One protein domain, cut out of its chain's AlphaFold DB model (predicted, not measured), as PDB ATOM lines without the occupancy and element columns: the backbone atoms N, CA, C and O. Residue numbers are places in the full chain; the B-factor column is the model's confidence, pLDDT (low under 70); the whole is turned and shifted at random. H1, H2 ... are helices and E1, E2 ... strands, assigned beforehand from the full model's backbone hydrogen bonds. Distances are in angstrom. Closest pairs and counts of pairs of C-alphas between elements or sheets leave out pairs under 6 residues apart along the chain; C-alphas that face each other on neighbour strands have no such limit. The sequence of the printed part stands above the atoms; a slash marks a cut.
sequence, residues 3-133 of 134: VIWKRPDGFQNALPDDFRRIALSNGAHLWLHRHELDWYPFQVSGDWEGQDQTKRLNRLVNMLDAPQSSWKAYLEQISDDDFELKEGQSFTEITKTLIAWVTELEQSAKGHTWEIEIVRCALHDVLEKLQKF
ATOM      1  N   VAL A   3      98.127 228.892 119.177       90.44
ATOM      2  CA  VAL A   3      97.472 227.584 119.055       90.44
ATOM      3  C   VAL A   3      96.991 227.381 117.627       90.44
ATOM      4  O   VAL A   3      96.331 228.257 117.066       90.44
ATOM      5  N   ILE A   4      97.317 226.227 117.051       90.00
ATOM      6  CA  ILE A   4      96.889 225.804 115.715       90.00
ATOM      7  C   ILE A   4      96.130 224.487 115.838       90.00
ATOM      8  O   ILE A   4      96.505 223.610 116.619       90.00
ATOM      9  N   TRP A   5      95.086 224.323 115.032       91.69
ATOM     10  CA  TRP A   5      94.403 223.047 114.873       91.69
ATOM     11  C   TRP A   5      95.088 222.157 113.831       91.69
ATOM     12  O   TRP A   5      95.283 222.547 112.681       91.69
ATOM     13  N   LYS A   6      95.440 220.932 114.229       89.31
ATOM     14  CA  LYS A   6      95.909 219.873 113.333       89.31
ATOM     15  C   LYS A   6      94.692 219.237 112.677       89.31
ATOM     16  O   LYS A   6      93.974 218.457 113.300       89.31
ATOM     17  N   ARG A   7      94.439 219.563 111.414       84.31
ATOM     18  CA  ARG A   7      93.286 219.012 110.696       84.31
ATOM     19  C   ARG A   7      93.418 217.490 110.495       84.31
ATOM     20  O   ARG A   7      94.535 216.993 110.342       84.31
ATOM     21  N   PRO A   8      92.303 216.736 110.518       83.75
ATOM     22  CA  PRO A   8      92.340 215.279 110.381       83.75
ATOM     23  C   PRO A   8      92.702 214.826 108.958       83.75
ATOM     24  O   PRO A   8      93.301 213.771 108.793       83.75
ATOM     25  N   ASP A   9      92.418 215.642 107.934       78.19
ATOM     26  CA  ASP A   9      92.612 215.348 106.501       78.19
ATOM     27  C   ASP A   9      94.083 215.287 106.038       78.19
ATOM     28  O   ASP A   9      94.353 215.088 104.856       78.19
ATOM     29  N   GLY A  10      95.042 215.421 106.954       69.06
ATOM     30  CA  GLY A  10      96.474 215.301 106.665       69.06
ATOM     31  C   GLY A  10      97.296 214.737 107.822       69.06
ATOM     32  O   GLY A  10      98.523 214.853 107.816       69.06
ATOM     33  N   PHE A  11      96.652 214.154 108.837       80.81
ATOM     34  CA  PHE A  11      97.355 213.661 110.016       80.81
ATOM     35  C   PHE A  11      97.895 212.243 109.781       80.81
ATOM     36  O   PHE A  11      97.138 211.288 109.831       80.81
ATOM     37  N   GLN A  12      99.201 212.105 109.525       81.88
ATOM     38  CA  GLN A  12      99.963 210.837 109.578       81.88
ATOM     39  C   GLN A  12      99.379 209.620 108.821       81.88
ATOM     40  O   GLN A  12      99.644 208.481 109.192       81.88
ATOM     41  N   ASN A  13      98.629 209.828 107.733       79.44
ATOM     42  CA  ASN A  13      97.877 208.765 107.037       79.44
ATOM     43  C   ASN A  13      96.793 208.089 107.902       79.44
ATOM     44  O   ASN A  13      96.407 206.956 107.617       79.44
ATOM     45  N   ALA A  14      96.311 208.770 108.942       82.69
ATOM     46  CA  ALA A  14      95.227 208.297 109.786       82.69
ATOM     47  C   ALA A  14      93.947 208.100 108.965       82.69
ATOM     48  O   ALA A  14      93.606 208.889 108.076       82.69
ATOM     49  N   LEU A  15      93.235 207.029 109.281       87.31
ATOM     50  CA  LEU A  15      91.948 206.686 108.708       87.31
ATOM     51  C   LEU A  15      90.826 207.333 109.530       87.31
ATOM     52  O   LEU A  15      91.003 207.606 110.716       87.31
ATOM     53  N   PRO A  16      89.629 207.542 108.952       86.81
ATOM     54  CA  PRO A  16      88.487 208.071 109.700       86.81
ATOM     55  C   PRO A  16      88.175 207.304 110.998       86.81
ATOM     56  O   PRO A  16      87.751 207.917 111.977       86.81
ATOM     57  N   ASP A  17      88.425 205.992 111.021       90.81
ATOM     58  CA  ASP A  17      88.181 205.121 112.178       90.81
ATOM     59  C   ASP A  17      89.150 205.367 113.345       90.81
ATOM     60  O   ASP A  17      88.797 205.110 114.502       90.81
ATOM     61  N   ASP A  18      90.322 205.954 113.079       91.25
ATOM     62  CA  ASP A  18      91.301 206.338 114.105       91.25
ATOM     63  C   ASP A  18      90.813 207.512 114.959       91.25
ATOM     64  O   ASP A  18      91.403 207.837 115.993       91.25
ATOM     65  N   PHE A  19      89.701 208.135 114.562       93.19
ATOM     66  CA  PHE A  19      89.111 209.262 115.252       93.19
ATOM     67  C   PHE A  19      87.791 208.897 115.935       93.19
ATOM     68  O   PHE A  19      86.992 208.061 115.500       93.19
ATOM     69  N   ARG A  20      87.535 209.594 117.036       94.56
ATOM     70  CA  ARG A  20      86.200 209.787 117.598       94.56
ATOM     71  C   ARG A  20      85.784 211.233 117.365       94.56
ATOM     72  O   ARG A  20      86.627 212.121 117.249       94.56
ATOM     73  N   ARG A  21      84.481 211.471 117.300       94.06
ATOM     74  CA  ARG A  21      83.919 212.809 117.108       94.06
ATOM     75  C   ARG A  21      83.196 213.241 118.366       94.06
ATOM     76  O   ARG A  21      82.386 212.480 118.888       94.06
ATOM     77  N   ILE A  22      83.445 214.473 118.783       95.06
ATOM     78  CA  ILE A  22      82.685 215.135 119.840       95.06
ATOM     79  C   ILE A  22      81.995 216.367 119.260       95.06
ATOM     80  O   ILE A  22      82.506 216.986 118.323       95.06
ATOM     81  N   ALA A  23      80.819 216.694 119.783       95.25
ATOM     82  CA  ALA A  23      80.136 217.937 119.450       95.25
ATOM     83  C   ALA A  23      80.675 219.063 120.338       95.25
ATOM     84  O   ALA A  23      80.840 218.865 121.541       95.25
ATOM     85  N   LEU A  24      80.937 220.218 119.732       95.69
ATOM     86  CA  LEU A  24      81.250 221.461 120.431       95.69
ATOM     87  C   LEU A  24      79.968 222.272 120.670       95.69
ATOM     88  O   LEU A  24      78.953 222.051 120.000       95.69
ATOM     89  N   SER A  25      80.014 223.240 121.586       93.50
ATOM     90  CA  SER A  25      78.858 224.088 121.931       93.50
ATOM     91  C   SER A  25      78.281 224.881 120.749       93.50
ATOM     92  O   SER A  25      77.072 225.105 120.688       93.50
ATOM     93  N   ASN A  26      79.102 225.239 119.758       91.94
ATOM     94  CA  ASN A  26      78.662 225.917 118.532       91.94
ATOM     95  C   ASN A  26      78.035 224.978 117.475       91.94
ATOM     96  O   ASN A  26      77.722 225.420 116.369       91.94
ATOM     97  N   GLY A  27      77.880 223.684 117.776       90.94
ATOM     98  CA  GLY A  27      77.340 222.670 116.864       90.94
ATOM     99  C   GLY A  27      78.353 222.094 115.868       90.94
ATOM    100  O   GLY A  27      78.032 221.152 115.134       90.94
ATOM    101  N   ALA A  28      79.588 222.605 115.841       91.69
ATOM    102  CA  ALA A  28      80.664 221.988 115.084       91.69
ATOM    103  C   ALA A  28      81.102 220.665 115.726       91.69
ATOM    104  O   ALA A  28      80.804 220.370 116.882       91.69
ATOM    105  N   HIS A  29      81.822 219.851 114.957       91.94
ATOM    106  CA  HIS A  29      82.374 218.599 115.459       91.94
ATOM    107  C   HIS A  29      83.891 218.665 115.482       91.94
ATOM    108  O   HIS A  29      84.517 218.945 114.458       91.94
ATOM    109  N   LEU A  30      84.467 218.334 116.633       93.62
ATOM    110  CA  LEU A  30      85.898 218.149 116.777       93.62
ATOM    111  C   LEU A  30      86.229 216.666 116.626       93.62
ATOM    112  O   LEU A  30      85.587 215.796 117.220       93.62
ATOM    113  N   TRP A  31      87.224 216.392 115.795       93.44
ATOM    114  CA  TRP A  31      87.774 215.058 115.613       93.44
ATOM    115  C   TRP A  31      88.908 214.900 116.614       93.44
ATOM    116  O   TRP A  31      89.750 215.786 116.728       93.44
ATOM    117  N   LEU A  32      88.905 213.801 117.355       94.31
ATOM    118  CA  LEU A  32      89.895 213.484 118.373       94.31
ATOM    119  C   LEU A  32      90.488 212.124 118.051       94.31
ATOM    120  O   LEU A  32      89.751 211.166 117.820       94.31
ATOM    121  N   HIS A  33      91.811 212.041 118.003       94.44
ATOM    122  CA  HIS A  33      92.492 210.796 117.690       94.44
ATOM    123  C   HIS A  33      92.356 209.832 118.873       94.44
ATOM    124  O   HIS A  33      92.456 210.242 120.025       94.44
ATOM    125  N   ARG A  34      92.126 208.544 118.614       92.44
ATOM    126  CA  ARG A  34      91.923 207.538 119.673       92.44
ATOM    127  C   ARG A  34      93.209 207.188 120.424       92.44
ATOM    128  O   ARG A  34      93.143 206.815 121.589       92.44
ATOM    129  N   HIS A  35      94.351 207.299 119.748       91.00
ATOM    130  CA  HIS A  35      95.670 206.922 120.279       91.00
ATOM    131  C   HIS A  35      96.604 208.114 120.586       91.00
ATOM    132  O   HIS A  35      97.150 208.188 121.679       91.00
ATOM    133  N   GLU A  36      96.739 209.085 119.679       91.50
ATOM    134  CA  GLU A  36      97.567 210.296 119.828       91.50
ATOM    135  C   GLU A  36      96.939 211.390 120.723       91.50
ATOM    136  O   GLU A  36      96.815 212.549 120.325       91.50
ATOM    137  N   LEU A  37      96.526 211.032 121.943       91.62
ATOM    138  CA  LEU A  37      95.786 211.918 122.862       91.62
ATOM    139  C   LEU A  37      96.586 213.139 123.331       91.62
ATOM    140  O   LEU A  37      96.014 214.190 123.600       91.62
ATOM    141  N   ASP A  38      97.905 213.009 123.421       92.06
ATOM    142  CA  ASP A  38      98.799 214.084 123.855       92.06
ATOM    143  C   ASP A  38      99.161 215.029 122.690       92.06
ATOM    144  O   ASP A  38      99.503 216.197 122.882       92.06
ATOM    145  N   TRP A  39      99.048 214.566 121.447       91.06
ATOM    146  CA  TRP A  39      99.544 215.301 120.283       91.06
ATOM    147  C   TRP A  39      98.450 215.786 119.339       91.06
ATOM    148  O   TRP A  39      98.761 216.511 118.390       91.06
ATOM    149  N   TYR A  40      97.194 215.425 119.582       92.56
ATOM    150  CA  TYR A  40      96.061 215.765 118.733       92.56
ATOM    151  C   TYR A  40      94.853 216.192 119.593       92.56
ATOM    152  O   TYR A  40      94.583 215.545 120.607       92.56
ATOM    153  N   PRO A  41      94.093 217.245 119.219       94.25
ATOM    154  CA  PRO A  41      94.041 217.878 117.899       94.25
ATOM    155  C   PRO A  41      94.813 219.192 117.761       94.25
ATOM    156  O   PRO A  41      94.899 219.715 116.656       94.25
ATOM    157  N   PHE A  42      95.367 219.761 118.826       94.88
ATOM    158  CA  PHE A  42      95.997 221.080 118.774       94.88
ATOM    159  C   PHE A  42      97.521 221.012 118.835       94.88
ATOM    160  O   PHE A  42      98.121 220.024 119.261       94.88
ATOM    161  N   GLN A  43      98.152 222.093 118.382       92.94
ATOM    162  CA  GLN A  43      99.570 222.374 118.552       92.94
ATOM    163  C   GLN A  43      99.741 223.767 119.141       92.94
ATOM    164  O   GLN A  43      99.240 224.737 118.573       92.94
ATOM    165  N   VAL A  44     100.496 223.872 120.228       91.94
ATOM    166  CA  VAL A  44     100.974 225.150 120.750       91.94
ATOM    167  C   VAL A  44     102.364 225.410 120.178       91.94
ATOM    168  O   VAL A  44     103.263 224.577 120.278       91.94
ATOM    169  N   SER A  45     102.549 226.558 119.531       85.44
ATOM    170  CA  SER A  45     103.845 226.946 118.977       85.44
ATOM    171  C   SER A  45     104.857 227.222 120.093       85.44
ATOM    172  O   SER A  45     104.575 228.035 120.976       85.44
ATOM    173  N   GLY A  46     106.056 226.676 119.975       77.12
ATOM    174  CA  GLY A  46     107.176 226.907 120.881       77.12
ATOM    175  C   GLY A  46     108.190 225.781 120.724       77.12
ATOM    176  O   GLY A  46     107.893 224.794 120.050       77.12
ATOM    177  N   ASP A  47     109.367 225.939 121.325       75.50
ATOM    178  CA  ASP A  47     110.379 224.881 121.382       75.50
ATOM    179  C   ASP A  47     109.947 223.812 122.410       75.50
ATOM    180  O   ASP A  47     108.828 223.300 122.352       75.50
ATOM    181  N   TRP A  48     110.791 223.484 123.388       74.25
ATOM    182  CA  TRP A  48     110.466 222.511 124.436       74.25
ATOM    183  C   TRP A  48     109.181 222.849 125.201       74.25
ATOM    184  O   TRP A  48     108.298 222.006 125.326       74.25
ATOM    185  N   GLU A  49     109.016 224.107 125.609       76.88
ATOM    186  CA  GLU A  49     107.829 224.562 126.343       76.88
ATOM    187  C   GLU A  49     106.529 224.397 125.529       76.88
ATOM    188  O   GLU A  49     105.474 224.062 126.068       76.88
ATOM    189  N   GLY A  50     106.604 224.561 124.203       83.00
ATOM    190  CA  GLY A  50     105.455 224.378 123.314       83.00
ATOM    191  C   GLY A  50     104.982 222.924 123.252       83.00
ATOM    192  O   GLY A  50     103.786 222.670 123.086       83.00
ATOM    193  N   GLN A  51     105.891 221.959 123.425       87.31
ATOM    194  CA  GLN A  51     105.538 220.540 123.438       87.31
ATOM    195  C   GLN A  51     104.737 220.178 124.684       87.31
ATOM    196  O   GLN A  51     103.679 219.564 124.559       87.31
ATOM    197  N   ASP A  52     105.177 220.599 125.865       88.44
ATOM    198  CA  ASP A  52     104.466 220.278 127.105       88.44
ATOM    199  C   ASP A  52     103.117 220.999 127.186       88.44
ATOM    200  O   ASP A  52     102.105 220.389 127.539       88.44
ATOM    201  N   GLN A  53     103.050 222.253 126.724       90.06
ATOM    202  CA  GLN A  53     101.776 222.959 126.570       90.06
ATOM    203  C   GLN A  53     100.838 222.267 125.570       90.06
ATOM    204  O   GLN A  53      99.630 222.209 125.803       90.06
ATOM    205  N   THR A  54     101.376 221.699 124.484       93.25
ATOM    206  CA  THR A  54     100.595 220.910 123.517       93.25
ATOM    207  C   THR A  54      99.976 219.680 124.179       93.25
ATOM    208  O   THR A  54      98.767 219.478 124.058       93.25
ATOM    209  N   LYS A  55     100.771 218.899 124.925       92.25
ATOM    210  CA  LYS A  55     100.275 217.720 125.654       92.25
ATOM    211  C   LYS A  55      99.193 218.099 126.649       92.25
ATOM    212  O   LYS A  55      98.105 217.528 126.632       92.25
ATOM    213  N   ARG A  56      99.454 219.121 127.467       91.50
ATOM    214  CA  ARG A  56      98.507 219.605 128.476       91.50
ATOM    215  C   ARG A  56      97.184 220.046 127.853       91.50
ATOM    216  O   ARG A  56      96.121 219.667 128.339       91.50
ATOM    217  N   LEU A  57      97.238 220.809 126.760       94.75
ATOM    218  CA  LEU A  57      96.037 221.287 126.081       94.75
ATOM    219  C   LEU A  57      95.230 220.115 125.518       94.75
ATOM    220  O   LEU A  57      94.018 220.036 125.716       94.75
ATOM    221  N   ASN A  58      95.901 219.189 124.838       95.31
ATOM    222  CA  ASN A  58      95.225 218.060 124.219       95.31
ATOM    223  C   ASN A  58      94.633 217.100 125.255       95.31
ATOM    224  O   ASN A  58      93.549 216.580 125.009       95.31
ATOM    225  N   ARG A  59      95.238 216.930 126.439       93.62
ATOM    226  CA  ARG A  59      94.622 216.173 127.546       93.62
ATOM    227  C   ARG A  59      93.286 216.777 127.980       93.62
ATOM    228  O   ARG A  59      92.294 216.054 128.040       93.62
ATOM    229  N   LEU A  60      93.223 218.096 128.190       95.06
ATOM    230  CA  LEU A  60      91.972 218.790 128.540       95.06
ATOM    231  C   LEU A  60      90.910 218.641 127.445       95.06
ATOM    232  O   LEU A  60      89.758 218.309 127.719       95.06
ATOM    233  N   VAL A  61      91.304 218.851 126.190       96.12
ATOM    234  CA  VAL A  61      90.401 218.770 125.035       96.12
ATOM    235  C   VAL A  61      89.882 217.347 124.833       96.12
ATOM    236  O   VAL A  61      88.697 217.150 124.560       96.12
ATOM    237  N   ASN A  62      90.730 216.338 125.040       95.31
ATOM    238  CA  ASN A  62      90.325 214.938 124.973       95.31
ATOM    239  C   ASN A  62      89.350 214.534 126.085       95.31
ATOM    240  O   ASN A  62      88.703 213.498 125.964       95.31
ATOM    241  N   MET A  63      89.178 215.345 127.126       95.19
ATOM    242  CA  MET A  63      88.202 215.093 128.179       95.19
ATOM    243  C   MET A  63      86.864 215.812 127.975       95.19
ATOM    244  O   MET A  63      85.976 215.663 128.811       95.19
ATOM    245  N   LEU A  64      86.661 216.592 126.911       95.69
ATOM    246  CA  LEU A  64      85.443 217.406 126.748       95.69
ATOM    247  C   LEU A  64      84.129 216.601 126.831       95.69
ATOM    248  O   LEU A  64      83.151 217.070 127.423       95.69
ATOM    249  N   ASP A  65      84.118 215.367 126.331       93.06
ATOM    250  CA  ASP A  65      82.990 214.430 126.414       93.06
ATOM    251  C   ASP A  65      83.001 213.539 127.672       93.06
ATOM    252  O   ASP A  65      82.052 212.792 127.911       93.06
ATOM    253  N   ALA A  66      84.032 213.640 128.513       93.62
ATOM    254  CA  ALA A  66      84.126 212.909 129.769       93.62
ATOM    255  C   ALA A  66      83.174 213.485 130.843       93.62
ATOM    256  O   ALA A  66      82.881 214.695 130.863       93.62
ATOM    257  N   PRO A  67      82.699 212.639 131.781       94.25
ATOM    258  CA  PRO A  67      81.860 213.082 132.886       94.25
ATOM    259  C   PRO A  67      82.641 213.971 133.862       94.25
ATOM    260  O   PRO A  67      83.864 213.891 133.979       94.25
ATOM    261  N   GLN A  68      81.919 214.795 134.626       92.25
ATOM    262  CA  GLN A  68      82.516 215.729 135.591       92.25
ATOM    263  C   GLN A  68      83.393 215.028 136.647       92.25
ATOM    264  O   GLN A  68      84.384 215.596 137.095       92.25
ATOM    265  N   SER A  69      83.079 213.782 137.016       93.69
ATOM    266  CA  SER A  69      83.898 212.978 137.933       93.69
ATOM    267  C   SER A  69      85.298 212.690 137.382       93.69
ATOM    268  O   SER A  69      86.265 212.751 138.133       93.69
ATOM    269  N   SER A  70      85.418 212.421 136.077       94.06
ATOM    270  CA  SER A  70      86.712 212.200 135.418       94.06
ATOM    271  C   SER A  70      87.541 213.479 135.376       94.06
ATOM    272  O   SER A  70      88.743 213.433 135.607       94.06
ATOM    273  N   TRP A  71      86.892 214.626 135.154       93.69
ATOM    274  CA  TRP A  71      87.548 215.932 135.238       93.69
ATOM    275  C   TRP A  71      88.088 216.218 136.632       93.69
ATOM    276  O   TRP A  71      89.234 216.632 136.763       93.69
ATOM    277  N   LYS A  72      87.285 215.959 137.669       90.81
ATOM    278  CA  LYS A  72      87.718 216.136 139.055       90.81
ATOM    279  C   LYS A  72      88.958 215.292 139.362       90.81
ATOM    280  O   LYS A  72      89.950 215.845 139.815       90.81
ATOM    281  N   ALA A  73      88.910 213.996 139.046       90.56
ATOM    282  CA  ALA A  73      90.025 213.081 139.279       90.56
ATOM    283  C   ALA A  73      91.294 213.503 138.520       90.56
ATOM    284  O   ALA A  73      92.386 213.442 139.067       90.56
ATOM    285  N   TYR A  74      91.153 213.972 137.277       88.81
ATOM    286  CA  TYR A  74      92.282 214.476 136.497       88.81
ATOM    287  C   TYR A  74      92.910 215.730 137.120       88.81
ATOM    288  O   TYR A  74      94.127 215.814 137.253       88.81
ATOM    289  N   LEU A  75      92.091 216.697 137.541       87.75
ATOM    290  CA  LEU A  75      92.568 217.922 138.189       87.75
ATOM    291  C   LEU A  75      93.239 217.641 139.547       87.75
ATOM    292  O   LEU A  75      94.205 218.317 139.890       87.75
ATOM    293  N   GLU A  76      92.758 216.634 140.282       85.44
ATOM    294  CA  GLU A  76      93.378 216.121 141.517       85.44
ATOM    295  C   GLU A  76      94.677 215.334 141.262       85.44
ATOM    296  O   GLU A  76      95.453 215.161 142.184       85.44
ATOM    297  N   GLN A  77      94.936 214.844 140.046       82.81
ATOM    298  CA  GLN A  77      96.213 214.201 139.697       82.81
ATOM    299  C   GLN A  77      97.241 215.208 139.178       82.81
ATOM    300  O   GLN A  77      98.423 215.113 139.488       82.81
ATOM    301  N   ILE A  78      96.804 216.215 138.412       75.81
ATOM    302  CA  ILE A  78      97.690 217.298 137.957       75.81
ATOM    303  C   ILE A  78      98.307 218.049 139.139       75.81
ATOM    304  O   ILE A  78      99.435 218.530 139.019       75.81
ATOM    305  N   SER A  79      97.581 218.163 140.258       58.69
ATOM    306  CA  SER A  79      98.119 218.767 141.479       58.69
ATOM    307  C   SER A  79      99.373 218.080 141.990       58.69
ATOM    308  O   SER A  79     100.183 218.735 142.641       58.69
ATOM    309  N   ASP A  80      99.522 216.796 141.675       55.03
ATOM    310  CA  ASP A  80     100.551 215.943 142.244       55.03
ATOM    311  C   ASP A  80     101.768 215.815 141.309       55.03
ATOM    312  O   ASP A  80     102.891 215.729 141.803       55.03
ATOM    313  N   ASP A  81     101.573 215.871 139.981       56.38
ATOM    314  CA  ASP A  81     102.608 215.467 139.012       56.38
ATOM    315  C   ASP A  81     103.163 216.577 138.089       56.38
ATOM    316  O   ASP A  81     104.329 216.504 137.702       56.38
ATOM    317  N   ASP A  82     102.367 217.570 137.664       52.62
ATOM    318  CA  ASP A  82     102.602 218.189 136.333       52.62
ATOM    319  C   ASP A  82     102.678 219.722 136.304       52.62
ATOM    320  O   ASP A  82     102.743 220.357 135.242       52.62
ATOM    321  N   PHE A  83     102.688 220.350 137.467       55.59
ATOM    322  CA  PHE A  83     103.058 221.747 137.570       55.59
ATOM    323  C   PHE A  83     104.253 221.875 138.505       55.59
ATOM    324  O   PHE A  83     104.340 221.202 139.527       55.59
ATOM    325  N   GLU A  84     105.072 222.891 138.262       53.28
ATOM    326  CA  GLU A  84     105.837 223.560 139.316       53.28
ATOM    327  C   GLU A  84     104.885 224.254 140.326       53.28
ATOM    328  O   GLU A  84     105.075 225.414 140.696       53.28
ATOM    329  N   LEU A  85     103.790 223.589 140.722       53.31
ATOM    330  CA  LEU A  85     102.927 224.033 141.795       53.31
ATOM    331  C   LEU A  85     103.790 223.915 143.038       53.31
ATOM    332  O   LEU A  85     104.353 222.865 143.352       53.31
ATOM    333  N   LYS A  86     103.933 225.034 143.733       52.19
ATOM    334  CA  LYS A  86     104.587 225.026 145.034       52.19
ATOM    335  C   LYS A  86     103.781 224.085 145.927       52.19
ATOM    336  O   LYS A  86     102.551 224.160 145.914       52.19
ATOM    337  N   GLU A  87     104.463 223.222 146.683       53.34
ATOM    338  CA  GLU A  87     103.821 222.352 147.675       53.34
ATOM    339  C   GLU A  87     102.740 223.134 148.445       53.34
ATOM    340  O   GLU A  87     103.018 224.186 149.027       53.34
ATOM    341  N   GLY A  88     101.498 222.638 148.419       60.72
ATOM    342  CA  GLY A  88     100.382 223.208 149.180       60.72
ATOM    343  C   GLY A  88      99.393 224.100 148.419       60.72
ATOM    344  O   GLY A  88      98.526 224.685 149.068       60.72
ATOM    345  N   GLN A  89      99.461 224.210 147.086       69.19
ATOM    346  CA  GLN A  89      98.395 224.882 146.329       69.19
ATOM    347  C   GLN A  89      97.091 224.078 146.358       69.19
ATOM    348  O   GLN A  89      97.059 222.869 146.137       69.19
ATOM    349  N   SER A  90      95.991 224.770 146.640       80.75
ATOM    350  CA  SER A  90      94.661 224.175 146.693       80.75
ATOM    351  C   SER A  90      94.148 223.811 145.297       80.75
ATOM    352  O   SER A  90      94.426 224.493 144.310       80.75
ATOM    353  N   PHE A  91      93.299 222.786 145.223       82.94
ATOM    354  CA  PHE A  91      92.590 222.368 144.004       82.94
ATOM    355  C   PHE A  91      91.953 223.543 143.227       82.94
ATOM    356  O   PHE A  91      92.009 223.620 141.995       82.94
ATOM    357  N   THR A  92      91.382 224.513 143.945       86.44
ATOM    358  CA  THR A  92      90.770 225.710 143.354       86.44
ATOM    359  C   THR A  92      91.801 226.647 142.716       86.44
ATOM    360  O   THR A  92      91.524 227.245 141.676       86.44
ATOM    361  N   GLU A  93      92.995 226.793 143.296       85.88
ATOM    362  CA  GLU A  93      94.073 227.622 142.729       85.88
ATOM    363  C   GLU A  93      94.642 227.015 141.447       85.88
ATOM    364  O   GLU A  93      94.896 227.738 140.482       85.88
ATOM    365  N   ILE A  94      94.763 225.688 141.400       84.81
ATOM    366  CA  ILE A  94      95.171 224.946 140.199       84.81
ATOM    367  C   ILE A  94      94.169 225.190 139.078       84.81
ATOM    368  O   ILE A  94      94.540 225.587 137.973       84.81
ATOM    369  N   THR A  95      92.882 225.041 139.388       89.94
ATOM    370  CA  THR A  95      91.801 225.273 138.428       89.94
ATOM    371  C   THR A  95      91.821 226.712 137.905       89.94
ATOM    372  O   THR A  95      91.743 226.928 136.696       89.94
ATOM    373  N   LYS A  96      92.004 227.713 138.777       91.19
ATOM    374  CA  LYS A  96      92.146 229.125 138.369       91.19
ATOM    375  C   LYS A  96      93.357 229.359 137.468       91.19
ATOM    376  O   LYS A  96      93.255 230.108 136.499       91.19
ATOM    377  N   THR A  97      94.475 228.706 137.769       90.12
ATOM    378  CA  THR A  97      95.708 228.804 136.974       90.12
ATOM    379  C   THR A  97      95.506 228.206 135.581       90.12
ATOM    380  O   THR A  97      95.882 228.821 134.586       90.12
ATOM    381  N   LEU A  98      94.834 227.053 135.490       91.56
ATOM    382  CA  LEU A  98      94.450 226.444 134.215       91.56
ATOM    383  C   LEU A  98      93.497 227.334 133.412       91.56
ATOM    384  O   LEU A  98      93.697 227.493 132.215       91.56
ATOM    385  N   ILE A  99      92.499 227.950 134.052       94.50
ATOM    386  CA  ILE A  99      91.587 228.888 133.379       94.50
ATOM    387  C   ILE A  99      92.347 230.081 132.801       94.50
ATOM    388  O   ILE A  99      92.123 230.432 131.643       94.50
ATOM    389  N   ALA A 100      93.243 230.694 133.579       93.69
ATOM    390  CA  ALA A 100      94.044 231.820 133.109       93.69
ATOM    391  C   ALA A 100      94.885 231.423 131.886       93.69
ATOM    392  O   ALA A 100      94.818 232.082 130.850       93.69
ATOM    393  N   TRP A 101      95.575 230.283 131.966       92.88
ATOM    394  CA  TRP A 101      96.385 229.764 130.868       92.88
ATOM    395  C   TRP A 101      95.560 229.444 129.607       92.88
ATOM    396  O   TRP A 101      95.928 229.856 128.509       92.88
ATOM    397  N   VAL A 102      94.412 228.766 129.736       94.50
ATOM    398  CA  VAL A 102      93.534 228.470 128.585       94.50
ATOM    399  C   VAL A 102      92.976 229.760 127.966       94.50
ATOM    400  O   VAL A 102      92.894 229.860 126.742       94.50
ATOM    401  N   THR A 103      92.663 230.769 128.783       94.62
ATOM    402  CA  THR A 103      92.197 232.085 128.309       94.62
ATOM    403  C   THR A 103      93.275 232.802 127.486       94.62
ATOM    404  O   THR A 103      92.983 233.373 126.435       94.62
ATOM    405  N   GLU A 104      94.536 232.754 127.922       92.75
ATOM    406  CA  GLU A 104      95.666 233.300 127.158       92.75
ATOM    407  C   GLU A 104      95.855 232.564 125.822       92.75
ATOM    408  O   GLU A 104      96.055 233.190 124.775       92.75
ATOM    409  N   LEU A 105      95.736 231.233 125.836       91.50
ATOM    410  CA  LEU A 105      95.829 230.420 124.626       91.50
ATOM    411  C   LEU A 105      94.721 230.745 123.617       91.50
ATOM    412  O   LEU A 105      95.018 230.862 122.425       91.50
ATOM    413  N   GLU A 106      93.484 230.951 124.071       91.88
ATOM    414  CA  GLU A 106      92.338 231.304 123.222       91.88
ATOM    415  C   GLU A 106      92.566 232.607 122.443       91.88
ATOM    416  O   GLU A 106      92.291 232.691 121.239       91.88
ATOM    417  N   GLN A 107      93.151 233.609 123.101       89.94
ATOM    418  CA  GLN A 107      93.511 234.886 122.477       89.94
ATOM    419  C   GLN A 107      94.614 234.730 121.422       89.94
ATOM    420  O   GLN A 107      94.716 235.540 120.498       89.94
ATOM    421  N   SER A 108      95.415 233.671 121.531       89.94
ATOM    422  CA  SER A 108      96.547 233.382 120.653       89.94
ATOM    423  C   SER A 108      96.233 232.424 119.491       89.94
ATOM    424  O   SER A 108      97.148 232.015 118.771       89.94
ATOM    425  N   ALA A 109      94.964 232.050 119.289       89.50
ATOM    426  CA  ALA A 109      94.551 231.146 118.213       89.50
ATOM    427  C   ALA A 109      94.936 231.684 116.818       89.50
ATOM    428  O   ALA A 109      94.706 232.853 116.498       89.50
ATOM    429  N   LYS A 110      95.502 230.817 115.968       87.38
ATOM    430  CA  LYS A 110      95.882 231.132 114.582       87.38
ATOM    431  C   LYS A 110      95.364 230.083 113.602       87.38
ATOM    432  O   LYS A 110      95.357 228.894 113.900       87.38
ATOM    433  N   GLY A 111      94.998 230.543 112.407       85.38
ATOM    434  CA  GLY A 111      94.494 229.722 111.306       85.38
ATOM    435  C   GLY A 111      93.650 230.552 110.340       85.38
ATOM    436  O   GLY A 111      93.599 231.781 110.437       85.38
ATOM    437  N   HIS A 112      92.963 229.883 109.420       86.69
ATOM    438  CA  HIS A 112      91.862 230.469 108.663       86.69
ATOM    439  C   HIS A 112      90.661 230.756 109.578       86.69
ATOM    440  O   HIS A 112      90.538 230.171 110.651       86.69
ATOM    441  N   THR A 113      89.746 231.635 109.150       87.81
ATOM    442  CA  THR A 113      88.614 232.108 109.973       87.81
ATOM    443  C   THR A 113      87.843 230.971 110.650       87.81
ATOM    444  O   THR A 113      87.653 231.004 111.861       87.81
ATOM    445  N   TRP A 114      87.486 229.927 109.901       87.19
ATOM    446  CA  TRP A 114      86.748 228.777 110.430       87.19
ATOM    447  C   TRP A 114      87.601 227.884 111.352       87.19
ATOM    448  O   TRP A 114      87.086 227.315 112.307       87.19
ATOM    449  N   GLU A 115      88.914 227.774 111.123       88.94
ATOM    450  CA  GLU A 115      89.817 227.024 112.013       88.94
ATOM    451  C   GLU A 115      89.942 227.732 113.363       88.94
ATOM    452  O   GLU A 115      89.903 227.087 114.408       88.94
ATOM    453  N   ILE A 116      90.035 229.066 113.343       91.69
ATOM    454  CA  ILE A 116      90.047 229.890 114.554       91.69
ATOM    455  C   ILE A 116      88.742 229.707 115.333       91.69
ATOM    456  O   ILE A 116      88.787 229.598 116.554       91.69
ATOM    457  N   GLU A 117      87.595 229.639 114.657       91.56
ATOM    458  CA  GLU A 117      86.303 229.379 115.303       91.56
ATOM    459  C   GLU A 117      86.270 228.013 116.003       91.56
ATOM    460  O   GLU A 117      85.818 227.933 117.142       91.56
ATOM    461  N   ILE A 118      86.800 226.957 115.373       92.31
ATOM    462  CA  ILE A 118      86.896 225.623 115.993       92.31
ATOM    463  C   ILE A 118      87.822 225.639 117.208       92.31
ATOM    464  O   ILE A 118      87.448 225.123 118.261       92.31
ATOM    465  N   VAL A 119      89.009 226.245 117.084       94.25
ATOM    466  CA  VAL A 119      89.967 226.358 118.197       94.25
ATOM    467  C   VAL A 119      89.328 227.112 119.358       94.25
ATOM    468  O   VAL A 119      89.300 226.601 120.472       94.25
ATOM    469  N   ARG A 120      88.771 228.300 119.103       94.88
ATOM    470  CA  ARG A 120      88.146 229.121 120.147       94.88
ATOM    471  C   ARG A 120      86.972 228.412 120.797       94.88
ATOM    472  O   ARG A 120      86.894 228.400 122.014       94.88
ATOM    473  N   CYS A 121      86.112 227.758 120.019       95.56
ATOM    474  CA  CYS A 121      84.989 227.014 120.578       95.56
ATOM    475  C   CYS A 121      85.451 225.849 121.462       95.56
ATOM    476  O   CYS A 121      84.920 225.660 122.549       95.56
ATOM    477  N   ALA A 122      86.467 225.091 121.043       96.56
ATOM    478  CA  ALA A 122      86.997 224.003 121.860       96.56
ATOM    479  C   ALA A 122      87.616 224.516 123.172       96.56
ATOM    480  O   ALA A 122      87.406 223.919 124.226       96.56
ATOM    481  N   LEU A 123      88.358 225.628 123.123       96.62
ATOM    482  CA  LEU A 123      88.937 226.251 124.317       96.62
ATOM    483  C   LEU A 123      87.857 226.848 125.227       96.62
ATOM    484  O   LEU A 123      87.944 226.697 126.442       96.62
ATOM    485  N   HIS A 124      86.813 227.441 124.652       96.62
ATOM    486  CA  HIS A 124      85.645 227.915 125.384       96.62
ATOM    487  C   HIS A 124      84.953 226.776 126.144       96.62
ATOM    488  O   HIS A 124      84.736 226.888 127.349       96.62
ATOM    489  N   ASP A 125      84.708 225.639 125.490       97.06
ATOM    490  CA  ASP A 125      84.095 224.471 126.130       97.06
ATOM    491  C   ASP A 125      84.980 223.911 127.266       97.06
ATOM    492  O   ASP A 125      84.474 223.466 128.300       97.06
ATOM    493  N   VAL A 126      86.313 223.966 127.120       97.06
ATOM    494  CA  VAL A 126      87.254 223.619 128.202       97.06
ATOM    495  C   VAL A 126      87.109 224.593 129.375       97.06
ATOM    496  O   VAL A 126      87.038 224.154 130.525       97.06
ATOM    497  N   LEU A 127      87.033 225.899 129.112       96.75
ATOM    498  CA  LEU A 127      86.829 226.914 130.149       96.75
ATOM    499  C   LEU A 127      85.510 226.688 130.896       96.75
ATOM    500  O   LEU A 127      85.510 226.693 132.126       96.75
ATOM    501  N   GLU A 128      84.413 226.403 130.191       96.00
ATOM    502  CA  GLU A 128      83.122 226.084 130.813       96.00
ATOM    503  C   GLU A 128      83.193 224.840 131.711       96.00
ATOM    504  O   GLU A 128      82.540 224.779 132.756       96.00
ATOM    505  N   LYS A 129      83.984 223.823 131.336       95.62
ATOM    506  CA  LYS A 129      84.215 222.642 132.183       95.62
ATOM    507  C   LYS A 129      84.992 223.007 133.442       95.62
ATOM    508  O   LYS A 129      84.580 222.605 134.528       95.62
ATOM    509  N   LEU A 130      86.075 223.772 133.308       94.44
ATOM    510  CA  LEU A 130      86.923 224.188 134.429       94.44
ATOM    511  C   LEU A 130      86.177 225.098 135.416       94.44
ATOM    512  O   LEU A 130      86.320 224.939 136.626       94.44
ATOM    513  N   GLN A 131      85.323 225.998 134.925       94.50
ATOM    514  CA  GLN A 131      84.530 226.907 135.764       94.50
ATOM    515  C   GLN A 131      83.576 226.184 136.728       94.50
ATOM    516  O   GLN A 131      83.197 226.758 137.742       94.50
ATOM    517  N   LYS A 132      83.221 224.918 136.472       93.50
ATOM    518  CA  LYS A 132      82.373 224.106 137.372       93.50
ATOM    519  C   LYS A 132      83.088 223.635 138.644       93.50
ATOM    520  O   LYS A 132      82.459 222.982 139.475       93.50
ATOM    521  N   PHE A 133      84.385 223.903 138.764       90.06
ATOM    522  CA  PHE A 133      85.241 223.469 139.869       90.06
ATOM    523  C   PHE A 133      85.754 224.631 140.735       90.06
ATOM    524  O   PHE A 133      86.578 224.409 141.625       90.06
TER     525      PHE A 133
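This is residues 3 to 133 of the 134 residues of an uncharacterized protein of Silvanigrella paludirubra (UniProt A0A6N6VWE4). Two long helices, H3 and H4, lie side by side as a helical hairpin and cover one side of a second layer. In that layer H2 and H1 run crosswise to the hairpin, followed by the small two-strand pairing of E1 with E4 and then the strand hairpin of E2 and E3. The printed part has 131 residues, with four named strands and then four named helices in the order E1 E2 E3 E4 H1 H2 H3 H4; both two-strand sheets, E1 - E4 and E2 - E3, are antiparallel, and the class is mostly helix. The whole is compact, with a radius of gyration of the C-alphas of 14.5 A and spans of 44 by 32 by 26 A.

E1, residues 3 to 5, begins with C-alpha 3 at (97.472, 227.584, 119.055). E2 is residues 19 to 23, 13.2 A long, and E3 is residues 29 to 33, 13.0 A long. E4 is residues 42 to 44. H1, residues 48 to 62, is 21.5 A long and begins with C-alpha 48 at (110.466, 222.511, 124.436). H2, residues 68 to 81, is 20.4 A long. H3, residues 91 to 107, is 24.9 A long. H4, residues 113 to 131, is 26.6 A long and ends with C-alpha 131 at (84.530, 226.907, 135.764).

E1 and E4 are antiparallel at 155 degrees, with N 4 and O 43 within hydrogen-bond range at 2.9 A. The closest C-alphas of E1 and H4, Trp 5 and Val 119, are 6.5 A apart; those of E4 and H1, Val 44 and Thr 54, are 5.1 A apart. E2 and E3 form an antiparallel hairpin at 150 degrees, with N 20 and O 32 at 2.8 A and N 30 and O 22 at 2.9 A. The closest C-alphas of E3 and H1, Leu 32 and Asn 62, are 6.8 A apart. H1, with residues 60 to 61 alone, touches H4 about perpendicular at 73 degrees, closest at the C-alphas of Val 61 and Val 126, 6.6 A. H1 and H3 are near each other. H2, with residues 75 to 79 alone, touches H3 about perpendicular at 83 degrees, closest at the C-alphas of Glu 76 and Phe 91, 6.8 A. H3 and H4, a helical hairpin, touch at a shallow tilt of 12 degrees, opposite ways, closest at the C-alphas of Glu 106 and Arg 120, 5.6 A. In H1, H3 and H4 every O i to N i+4 pair is within hydrogen-bond range; in H2, 9 of 10 are.

The C-alphas farthest apart, those of Asn 13 and Gly 88, are 44.6 A apart. The printed part has no cut. The link from E1 to E2, residues 6 to 18, is long. The mean pLDDT of the printed part is 87.5; residue 10 and residues 79 to 89, of which 79 to 81 belong to H2, are under 70.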